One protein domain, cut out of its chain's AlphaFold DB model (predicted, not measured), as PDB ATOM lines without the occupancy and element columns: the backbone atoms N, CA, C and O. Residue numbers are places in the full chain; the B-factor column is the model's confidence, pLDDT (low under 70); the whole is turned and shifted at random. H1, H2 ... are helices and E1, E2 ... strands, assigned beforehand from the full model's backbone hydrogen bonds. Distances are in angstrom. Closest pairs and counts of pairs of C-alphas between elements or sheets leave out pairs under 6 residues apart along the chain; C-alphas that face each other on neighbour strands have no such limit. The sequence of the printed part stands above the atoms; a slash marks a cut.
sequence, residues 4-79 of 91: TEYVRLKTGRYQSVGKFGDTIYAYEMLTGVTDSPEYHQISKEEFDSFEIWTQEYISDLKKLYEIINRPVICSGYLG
ATOM      1  N   THR A   4     -23.931  36.594  29.659       93.75
ATOM      2  CA  THR A   4     -23.379  36.155  30.952       93.75
ATOM      3  C   THR A   4     -24.421  35.976  32.055       93.75
ATOM      4  O   THR A   4     -24.106  35.390  33.086       93.75
ATOM      5  N   GLU A   5     -25.649  36.459  31.856       95.56
ATOM      6  CA  GLU A   5     -26.779  36.233  32.767       95.56
ATOM      7  C   GLU A   5     -27.503  34.905  32.470       95.56
ATOM      8  O   GLU A   5     -28.451  34.557  33.174       95.56
ATOM      9  N   TYR A   6     -27.081  34.156  31.442       96.31
ATOM     10  CA  TYR A   6     -27.596  32.819  31.162       96.31
ATOM     11  C   TYR A   6     -27.300  31.862  32.318       96.31
ATOM     12  O   TYR A   6     -26.146  31.635  32.689       96.31
ATOM     13  N   VAL A   7     -28.348  31.234  32.847       97.00
ATOM     14  CA  VAL A   7     -28.224  30.179  33.850       97.00
ATOM     15  C   VAL A   7     -28.368  28.834  33.162       97.00
ATOM     16  O   VAL A   7     -29.462  28.430  32.763       97.00
ATOM     17  N   ARG A   8     -27.247  28.124  33.048       95.94
ATOM     18  CA  ARG A   8     -27.190  26.747  32.557       95.94
ATOM     19  C   ARG A   8     -27.850  25.799  33.560       95.94
ATOM     20  O   ARG A   8     -27.500  25.828  34.737       95.94
ATOM     21  N   LEU A   9     -28.771  24.950  33.100       97.00
ATOM     22  CA  LEU A   9     -29.540  24.042  33.969       97.00
ATOM     23  C   LEU A   9     -29.372  22.564  33.608       97.00
ATOM     24  O   LEU A   9     -29.300  21.732  34.507       97.00
ATOM     25  N   LYS A  10     -29.290  22.228  32.316       94.88
ATOM     26  CA  LYS A  10     -29.002  20.867  31.842       94.88
ATOM     27  C   LYS A  10     -27.843  20.901  30.859       94.88
ATOM     28  O   LYS A  10     -27.741  21.819  30.047       94.88
ATOM     29  N   THR A  11     -26.974  19.902  30.921       89.88
ATOM     30  CA  THR A  11     -25.744  19.852  30.122       89.88
ATOM     31  C   THR A  11     -25.682  18.584  29.292       89.88
ATOM     32  O   THR A  11     -25.854  17.490  29.822       89.88
ATOM     33  N   GLY A  12     -25.401  18.738  28.002       80.56
ATOM     34  CA  GLY A  12     -24.937  17.674  27.121       80.56
ATOM     35  C   GLY A  12     -23.416  17.733  26.954       80.56
ATOM     36  O   GLY A  12     -22.720  18.425  27.695       80.56
ATOM     37  N   ARG A  13     -22.881  17.016  25.960       72.50
ATOM     38  CA  ARG A  13     -21.425  16.927  25.739       72.50
ATOM     39  C   ARG A  13     -20.794  18.225  25.212       72.50
ATOM     40  O   ARG A  13     -19.719  18.588  25.669       72.50
ATOM     41  N   TYR A  14     -21.459  18.902  24.273       74.50
ATOM     42  CA  TYR A  14     -20.988  20.149  23.635       74.50
ATOM     43  C   TYR A  14     -22.065  21.245  23.594       74.50
ATOM     44  O   TYR A  14     -21.957  22.213  22.849       74.50
ATOM     45  N   GLN A  15     -23.135  21.062  24.359       85.81
ATOM     46  CA  GLN A  15     -24.313  21.919  24.330       85.81
ATOM     47  C   GLN A  15     -24.991  21.917  25.687       85.81
ATOM     48  O   GLN A  15     -24.808  20.989  26.481       85.81
ATOM     49  N   SER A  16     -25.801  22.928  25.953       93.31
ATOM     50  CA  SER A  16     -26.552  23.001  27.197       93.31
ATOM     51  C   SER A  16     -27.906  23.673  26.994       93.31
ATOM     52  O   SER A  16     -28.151  24.311  25.972       93.31
ATOM     53  N   VAL A  17     -28.816  23.492  27.947       96.50
ATOM     54  CA  VAL A  17     -30.069  24.249  28.002       96.50
ATOM     55  C   VAL A  17     -30.254  24.869  29.376       96.50
ATOM     56  O   VAL A  17     -29.786  24.364  30.402       96.50
ATOM     57  N   GLY A  18     -30.945  25.997  29.395       96.94
ATOM     58  CA  GLY A  18     -30.994  26.873  30.550       96.94
ATOM     59  C   GLY A  18     -31.962  28.013  30.321       96.94
ATOM     60  O   GLY A  18     -32.876  27.897  29.498       96.94
ATOM     61  N   LYS A  19     -31.768  29.106  31.055       97.19
ATOM     62  CA  LYS A  19     -32.676  30.250  31.014       97.19
ATOM     63  C   LYS A  19     -31.975  31.597  31.045       97.19
ATOM     64  O   LYS A  19     -30.931  31.748  31.674       97.19
ATOM     65  N   PHE A  20     -32.631  32.582  30.443       95.44
ATOM     66  CA  PHE A  20     -32.464  33.995  30.759       95.44
ATOM     67  C   PHE A  20     -33.648  34.447  31.620       95.44
ATOM     68  O   PHE A  20     -34.801  34.369  31.188       95.44
ATOM     69  N   GLY A  21     -33.369  34.904  32.842       91.81
ATOM     70  CA  GLY A  21     -34.419  35.207  33.816       91.81
ATOM     71  C   GLY A  21     -35.310  33.989  34.096       91.81
ATOM     72  O   GLY A  21     -34.861  32.844  34.029       91.81
ATOM     73  N   ASP A  22     -36.588  34.228  34.386       90.00
ATOM     74  CA  ASP A  22     -37.498  33.163  34.831       90.00
ATOM     75  C   ASP A  22     -38.194  32.416  33.681       90.00
ATOM     76  O   ASP A  22     -38.540  31.232  33.814       90.00
ATOM     77  N   THR A  23     -38.390  33.088  32.542       89.50
ATOM     78  CA  THR A  23     -39.347  32.668  31.503       89.50
ATOM     79  C   THR A  23     -38.720  32.287  30.165       89.50
ATOM     80  O   THR A  23     -39.346  31.550  29.407       89.50
ATOM     81  N   ILE A  24     -37.503  32.739  29.857       96.06
ATOM     82  CA  ILE A  24     -36.913  32.543  28.527       96.06
ATOM     83  C   ILE A  24     -35.987  31.339  28.567       96.06
ATOM     84  O   ILE A  24     -34.865  31.424  29.058       96.06
ATOM     85  N   TYR A  25     -36.462  30.220  28.034       97.19
ATOM     86  CA  TYR A  25     -35.662  29.016  27.864       97.19
ATOM     87  C   TYR A  25     -34.771  29.149  26.628       97.19
ATOM     88  O   TYR A  25     -35.220  29.571  25.559       97.19
ATOM     89  N   ALA A  26     -33.502  28.781  26.776       97.12
ATOM     90  CA  ALA A  26     -32.530  28.880  25.701       97.12
ATOM     91  C   ALA A  26     -31.638  27.641  25.614       97.12
ATOM     92  O   ALA A  26     -31.195  27.086  26.626       97.12
ATOM     93  N   TYR A  27     -31.365  27.258  24.375       96.00
ATOM     94  CA  TYR A  27     -30.334  26.313  23.991       96.00
ATOM     95  C   TYR A  27     -29.031  27.061  23.734       96.00
ATOM     96  O   TYR A  27     -29.011  28.011  22.955       96.00
ATOM     97  N   GLU A  28     -27.970  26.630  24.403       95.06
ATOM     98  CA  GLU A  28     -26.617  27.146  24.262       95.06
ATOM     99  C   GLU A  28     -25.777  26.178  23.432       95.06
ATOM    100  O   GLU A  28     -25.659  24.988  23.751       95.06
ATOM    101  N   MET A  29     -25.122  26.729  22.417       91.25
ATOM    102  CA  MET A  29     -24.062  26.064  21.673       91.25
ATOM    103  C   MET A  29     -22.821  26.944  21.632       91.25
ATOM    104  O   MET A  29     -22.922  28.166  21.574       91.25
ATOM    105  N   LEU A  30     -21.646  26.322  21.661       90.25
ATOM    106  CA  LEU A  30     -20.378  27.027  21.509       90.25
ATOM    107  C   LEU A  30     -19.994  27.026  20.028       90.25
ATOM    108  O   LEU A  30     -20.031  25.975  19.383       90.25
ATOM    109  N   THR A  31     -19.660  28.194  19.480       86.56
ATOM    110  CA  THR A  31     -19.328  28.353  18.059       86.56
ATOM    111  C   THR A  31     -18.041  29.142  17.841       86.56
ATOM    112  O   THR A  31     -17.559  29.875  18.708       86.56
ATOM    113  N   GLY A  32     -17.481  28.997  16.637       83.06
ATOM    114  CA  GLY A  32     -16.286  29.717  16.202       83.06
ATOM    115  C   GLY A  32     -14.979  29.183  16.789       83.06
ATOM    116  O   GLY A  32     -14.917  28.105  17.365       83.06
ATOM    117  N   VAL A  33     -13.903  29.950  16.594       77.88
ATOM    118  CA  VAL A  33     -12.534  29.578  17.011       77.88
ATOM    119  C   VAL A  33     -12.321  29.753  18.520       77.88
ATOM    120  O   VAL A  33     -11.395  29.179  19.084       77.88
ATOM    121  N   THR A  34     -13.158  30.557  19.175       82.62
ATOM    122  CA  THR A  34     -13.040  30.908  20.598       82.62
ATOM    123  C   THR A  34     -14.106  30.255  21.472       82.62
ATOM    124  O   THR A  34     -14.257  30.672  22.618       82.62
ATOM    125  N   ASP A  35     -14.855  29.280  20.943       87.00
ATOM    126  CA  ASP A  35     -15.976  28.635  21.637       87.00
ATOM    127  C   ASP A  35     -16.944  29.666  22.247       87.00
ATOM    128  O   ASP A  35     -17.351  29.584  23.407       87.00
ATOM    129  N   SER A  36     -17.290  30.690  21.459       90.88
ATOM    130  CA  SER A  36     -18.197  31.748  21.904       90.88
ATOM    131  C   SER A  36     -19.615  31.191  22.004       90.88
ATOM    132  O   SER A  36     -20.069  30.539  21.062       90.88
ATOM    133  N   PRO A  37     -20.344  31.436  23.103       92.81
ATOM    134  CA  PRO A  37     -21.686  30.905  23.235       92.81
ATOM    135  C   PRO A  37     -22.666  31.651  22.325       92.81
ATOM    136  O   PRO A  37     -22.645  32.880  22.221       92.81
ATOM    137  N   GLU A  38     -23.564  30.903  21.704       95.00
ATOM    138  CA  GLU A  38     -24.741  31.392  20.999       95.00
ATOM    139  C   GLU A  38     -25.986  30.755  21.600       95.00
ATOM    140  O   GLU A  38     -26.006  29.567  21.933       95.00
ATOM    141  N   TYR A  39     -27.021  31.576  21.754       96.00
ATOM    142  CA  TYR A  39     -28.251  31.189  22.416       96.00
ATOM    143  C   TYR A  39     -29.416  31.246  21.437       96.00
ATOM    144  O   TYR A  39     -29.652  32.273  20.797       96.00
ATOM    145  N   HIS A  40     -30.176  30.158  21.369       96.38
ATOM    146  CA  HIS A  40     -31.397  30.042  20.575       96.38
ATOM    147  C   HIS A  40     -32.575  29.783  21.505       96.38
ATOM    148  O   HIS A  40     -32.486  28.939  22.398       96.38
ATOM    149  N   GLN A  41     -33.692  30.484  21.306       96.94
ATOM    150  CA  GLN A  41     -34.887  30.238  22.111       96.94
ATOM    151  C   GLN A  41     -35.431  28.829  21.850       96.94
ATOM    152  O   GLN A  41     -35.566  28.394  20.696       96.94
ATOM    153  N   ILE A  42     -35.789  28.145  22.931       96.06
ATOM    154  CA  ILE A  42     -36.460  26.845  22.899       96.06
ATOM    155  C   ILE A  42     -37.727  26.884  23.736       96.06
ATOM    156  O   ILE A  42     -37.830  27.684  24.664       96.06
ATOM    157  N   SER A  43     -38.670  26.001  23.428       95.69
ATOM    158  CA  SER A  43     -39.878  25.847  24.223       95.69
ATOM    159  C   SER A  43     -39.600  25.193  25.578       95.69
ATOM    160  O   SER A  43     -38.551  24.574  25.796       95.69
ATOM    161  N   LYS A  44     -40.555  25.296  26.508       94.88
ATOM    162  CA  LYS A  44     -40.462  24.570  27.779       94.88
ATOM    163  C   LYS A  44     -40.454  23.055  27.540       94.88
ATOM    164  O   LYS A  44     -39.697  22.341  28.186       94.88
ATOM    165  N   GLU A  45     -41.244  22.568  26.593       94.19
ATOM    166  CA  GLU A  45     -41.319  21.154  26.213       94.19
ATOM    167  C   GLU A  45     -39.986  20.673  25.622       94.19
ATOM    168  O   GLU A  45     -39.520  19.575  25.929       94.19
ATOM    169  N   GLU A  46     -39.337  21.508  24.806       93.81
ATOM    170  CA  GLU A  46     -38.002  21.236  24.262       93.81
ATOM    171  C   GLU A  46     -36.939  21.188  25.364       93.81
ATOM    172  O   GLU A  46     -36.073  20.312  25.347       93.81
ATOM    173  N   PHE A  47     -37.030  22.081  26.353       94.88
ATOM    174  CA  PHE A  47     -36.179  22.055  27.541       94.88
ATOM    175  C   PHE A  47     -36.411  20.795  28.388       94.88
ATOM    176  O   PHE A  47     -35.460  20.139  28.825       94.88
ATOM    177  N   ASP A  48     -37.670  20.438  28.630       94.69
ATOM    178  CA  ASP A  48     -38.042  19.289  29.453       94.69
ATOM    179  C   ASP A  48     -37.552  17.983  28.818       94.69
ATOM    180  O   ASP A  48     -36.991  17.141  29.516       94.69
ATOM    181  N   SER A  49     -37.650  17.874  27.491       91.75
ATOM    182  CA  SER A  49     -37.212  16.712  26.710       91.75
ATOM    183  C   SER A  49     -35.732  16.721  26.301       91.75
ATOM    184  O   SER A  49     -35.315  15.808  25.594       91.75
ATOM    185  N   PHE A  50     -34.927  17.695  26.759       91.25
ATOM    186  CA  PHE A  50     -33.508  17.851  26.391       91.25
ATOM    187  C   PHE A  50     -32.709  16.549  26.416       91.25
ATOM    188  O   PHE A  50     -32.042  16.206  25.448       91.25
ATOM    189  N   GLU A  51     -32.788  15.791  27.504       88.06
ATOM    190  CA  GLU A  51     -32.027  14.546  27.651       88.06
ATOM    191  C   GLU A  51     -32.414  13.499  26.601       88.06
ATOM    192  O   GLU A  51     -31.561  12.736  26.175       88.06
ATOM    193  N   ILE A  52     -33.663  13.501  26.128       86.06
ATOM    194  CA  ILE A  52     -34.184  12.516  25.176       86.06
ATOM    195  C   ILE A  52     -33.623  12.780  23.777       86.06
ATOM    196  O   ILE A  52     -33.031  11.891  23.173       86.06
ATOM    197  N   TRP A  53     -33.746  14.010  23.267       84.06
ATOM    198  CA  TRP A  53     -33.266  14.342  21.918       84.06
ATOM    199  C   TRP A  53     -31.747  14.570  21.847       84.06
ATOM    200  O   TRP A  53     -31.200  14.768  20.765       84.06
ATOM    201  N   THR A  54     -31.046  14.500  22.985       78.19
ATOM    202  CA  THR A  54     -29.574  14.518  23.051       78.19
ATOM    203  C   THR A  54     -28.941  13.161  23.353       78.19
ATOM    204  O   THR A  54     -27.723  13.030  23.228       78.19
ATOM    205  N   GLN A  55     -29.736  12.150  23.727       71.19
ATOM    206  CA  GLN A  55     -29.238  10.844  24.172       71.19
ATOM    207  C   GLN A  55     -28.757   9.917  23.056       71.19
ATOM    208  O   GLN A  55     -28.100   8.919  23.345       71.19
ATOM    209  N   GLU A  56     -28.983  10.241  21.787       56.47
ATOM    210  CA  GLU A  56     -28.537   9.393  20.688       56.47
ATOM    211  C   GLU A  56     -27.670  10.178  19.711       56.47
ATOM    212  O   GLU A  56     -28.052  11.225  19.199       56.47
ATOM    213  N   TYR A  57     -26.504   9.614  19.391       54.69
ATOM    214  CA  TYR A  57     -25.515  10.161  18.455       54.69
ATOM    215  C   TYR A  57     -26.075  10.420  17.034       54.69
ATOM    216  O   TYR A  57     -25.343  10.908  16.174       54.69
ATOM    217  N   ILE A  58     -27.333  10.042  16.759       54.00
ATOM    218  CA  ILE A  58     -27.947  10.025  15.425       54.00
ATOM    219  C   ILE A  58     -29.441  10.433  15.429       54.00
ATOM    220  O   ILE A  58     -29.874  11.048  14.454       54.00
ATOM    221  N   SER A  59     -30.252  10.132  16.454       48.91
ATOM    222  CA  SER A  59     -31.712  10.051  16.231       48.91
ATOM    223  C   SER A  59     -32.528  11.334  16.313       48.91
ATOM    224  O   SER A  59     -33.682  11.299  15.890       48.91
ATOM    225  N   ASP A  60     -31.961  12.482  16.691       60.78
ATOM    226  CA  ASP A  60     -32.669  13.740  16.425       60.78
ATOM    227  C   ASP A  60     -31.762  14.928  16.098       60.78
ATOM    228  O   ASP A  60     -31.979  16.067  16.517       60.78
ATOM    229  N   LEU A  61     -30.768  14.678  15.232       72.62
ATOM    230  CA  LEU A  61     -30.071  15.756  14.518       72.62
ATOM    231  C   LEU A  61     -31.069  16.750  13.912       72.62
ATOM    232  O   LEU A  61     -30.792  17.941  13.871       72.62
ATOM    233  N   LYS A  62     -32.247  16.281  13.483       82.69
ATOM    234  CA  LYS A  62     -33.313  17.129  12.952       82.69
ATOM    235  C   LYS A  62     -33.768  18.175  13.970       82.69
ATOM    236  O   LYS A  62     -33.835  19.344  13.597       82.69
ATOM    237  N   LYS A  63     -34.038  17.798  15.223       85.88
ATOM    238  CA  LYS A  63     -34.429  18.751  16.274       85.88
ATOM    239  C   LYS A  63     -33.331  19.765  16.572       85.88
ATOM    240  O   LYS A  63     -33.605  20.960  16.653       85.88
ATOM    241  N   LEU A  64     -32.084  19.306  16.656       86.00
ATOM    242  CA  LEU A  64     -30.938  20.195  16.839       86.00
ATOM    243  C   LEU A  64     -30.795  21.173  15.661       86.00
ATOM    244  O   LEU A  64     -30.711  22.377  15.880       86.00
ATOM    245  N   TYR A  65     -30.865  20.687  14.419       87.19
ATOM    246  CA  TYR A  65     -30.850  21.531  13.223       87.19
ATOM    247  C   TYR A  65     -32.018  22.520  13.201       87.19
ATOM    248  O   TYR A  65     -31.845  23.669  12.803       87.19
ATOM    249  N   GLU A  66     -33.207  22.111  13.638       91.19
ATOM    250  CA  GLU A  66     -34.363  22.998  13.745       91.19
ATOM    251  C   GLU A  66     -34.102  24.147  14.728       91.19
ATOM    252  O   GLU A  66     -34.466  25.282  14.428       91.19
ATOM    253  N   ILE A  67     -33.459  23.868  15.871       92.38
ATOM    254  CA  ILE A  67     -33.135  24.859  16.907       92.38
ATOM    255  C   ILE A  67     -32.023  25.810  16.451       92.38
ATOM    256  O   ILE A  67     -32.178  27.022  16.584       92.38
ATOM    257  N   ILE A  68     -30.929  25.309  15.873       90.50
ATOM    258  CA  ILE A  68     -29.803  26.174  15.468       90.50
ATOM    259  C   ILE A  68     -30.123  27.029  14.231       90.50
ATOM    260  O   ILE A  68     -29.502  28.063  14.017       90.50
ATOM    261  N   ASN A  69     -31.119  26.637  13.427       92.44
ATOM    262  CA  ASN A  69     -31.634  27.463  12.327       92.44
ATOM    263  C   ASN A  69     -32.581  28.582  12.805       92.44
ATOM    264  O   ASN A  69     -33.070  29.377  11.998       92.44
ATOM    265  N   ARG A  70     -32.884  28.657  14.107       94.69
ATOM    266  CA  ARG A  70     -33.638  29.773  14.699       94.69
ATOM    267  C   ARG A  70     -32.720  30.984  14.871       94.69
ATOM    268  O   ARG A  70     -31.512  30.805  14.998       94.69
ATOM    269  N   PRO A  71     -33.267  32.211  14.945       95.06
ATOM    270  CA  PRO A  71     -32.463  33.383  15.262       95.06
ATOM    271  C   PRO A  71     -31.660  33.199  16.555       95.06
ATOM    272  O   PRO A  71     -32.169  32.661  17.542       95.06
ATOM    273  N   VAL A  72     -30.416  33.674  16.538       95.44
ATOM    274  CA  VAL A  72     -29.584  33.805  17.736       95.44
ATOM    275  C   VAL A  72     -30.126  34.983  18.539       95.44
ATOM    276  O   VAL A  72     -30.008  36.127  18.104       95.44
ATOM    277  N   ILE A  73     -30.733  34.707  19.691       95.81
ATOM    278  CA  ILE A  73     -31.358  35.730  20.543       95.81
ATOM    279  C   ILE A  73     -30.330  36.462  21.409       95.81
ATOM    280  O   ILE A  73     -30.602  37.556  21.883       95.81
ATOM    281  N   CYS A  74     -29.165  35.858  21.650       95.69
ATOM    282  CA  CYS A  74     -28.064  36.425  22.425       95.69
ATOM    283  C   CYS A  74     -26.765  35.670  22.098       95.69
ATOM    284  O   CYS A  74     -26.823  34.501  21.708       95.69
ATOM    285  N   SER A  75     -25.595  36.291  22.257       94.56
ATOM    286  CA  SER A  75     -24.303  35.641  22.006       94.56
ATOM    287  C   SER A  75     -23.143  36.299  22.759       94.56
ATOM    288  O   SER A  75     -23.216  37.463  23.123       94.56
ATOM    289  N   GLY A  76     -22.042  35.571  22.954       92.50
ATOM    290  CA  GLY A  76     -20.764  36.129  23.405       92.50
ATOM    291  C   GLY A  76     -19.988  36.932  22.348       92.50
ATOM    292  O   GLY A  76     -18.956  37.510  22.683       92.50
ATOM    293  N   TYR A  77     -20.437  36.981  21.086       90.69
ATOM    294  CA  TYR A  77     -19.803  37.816  20.058       90.69
ATOM    295  C   TYR A  77     -20.058  39.313  20.281       90.69
ATOM    296  O   TYR A  77     -21.134  39.724  20.722       90.69
ATOM    297  N   LEU A  78     -19.072  40.134  19.895       85.12
ATOM    298  CA  LEU A  78     -19.143  41.593  19.996       85.12
ATOM    299  C   LEU A  78     -20.389  42.141  19.281       85.12
ATOM    300  O   LEU A  78     -20.631  41.830  18.114       85.12
ATOM    301  N   GLY A  79     -21.157  42.981  19.973       85.44
ATOM    302  CA  GLY A  79     -22.389  43.588  19.465       85.44
ATOM    303  C   GLY A  79     -23.632  42.694  19.534       85.44
ATOM    304  O   GLY A  79     -24.702  43.131  19.114       85.44
TER     305      GLY A  79
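Overview. This is residues 4 to 79 of the 91 residues of an uncharacterized protein of Lysinibacillus odysseyi 34hs-1 = NBRC 100172 (UniProt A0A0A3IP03). One strongly twisted sheet of five antiparallel strands makes the body of this domain, and three short helices are gathered on it: H1 lies over E3, while H2 and H3 only graze the sheet. The first four strands fold back and forth one after another, and after the helices the chain returns to add the short strand E5 beside E4. The printed part has 76 residues, with named elements in the order E1 E2 E3 E4 H1 H2 H3 E5, and the sheet order is E1 - E2 - E3 - E4 - E5. The class is mixed, helices and strands; the whole is compact, with a radius of gyration of the C-alphas of 11.8 A and spans of 35 by 30 by 20 A.

Along the chain. The longest strand, E3, holds residues 24 to 31 and measures 20.9 A. Beside it are E2, residues 15 to 20, 15.9 A, and E4, residues 36 to 41, 16.8 A. E1, residues 7 to 11, measures 11.3 A and begins at C-alpha 7 (-28.224, 30.179, 33.850). E5, residues 72 to 75, measures 7.0 A and ends at C-alpha 75 (-24.303, 35.641, 22.006). H1 holds residues 44 to 48, 6.0 A, and H2 residues 50 to 54, 6.1 A. H3, residues 61 to 68, measures 10.5 A from C-alpha 61 (-30.071, 15.756, 14.518).

Arrangement. E1 to E4 form a meander, each strand the antiparallel neighbour of the one before, with hairpins E1 and E2, E2 and E3, and E3 and E4. N 9 and O 17 of E1 and E2 are 2.9 A apart, within hydrogen-bond range. Also within that range are N 18 and O 26 of E2 and E3, 3.0 A, and N 29 and O 38 of E3 and E4, 3.0 A. E5 is antiparallel to E4 at 153 degrees, with N 39 and O 74 at 2.9 A. From edge strand E1 to edge strand E5 the strands' lines turn by 103 degrees. H1 is on the sheet at a height of 8.8 A, only just over E3, on which 3 of its 5 C-alphas fall; the closest C-alphas of H1 and E3 are those of Lys 44 and Tyr 25, 6.5 A. H2 only grazes the sheet with residues 50 to 54, and H3 with residues 64 to 68; the closest C-alphas of H3 and E4 are those of Ile 67 and His 40, 6.6 A. H2 and H3 are close but not clearly touching, with C-alphas 53 and 63 at 7.3 A. H1 and H2 meet only through their link, and H1 and H3 are apart. Every O i to N i+4 pair in H1, H2 and H3 is within hydrogen-bond range.

Size, cuts and confidence. The C-alphas farthest apart, of Ser 59 and Gly 79, are 35.0 A apart. The printed part has no cut and no long link; H2 to H3 is short, and the other links are tight. Mean pLDDT of the printed part is 88.3, with residues 56 to 60 under 70.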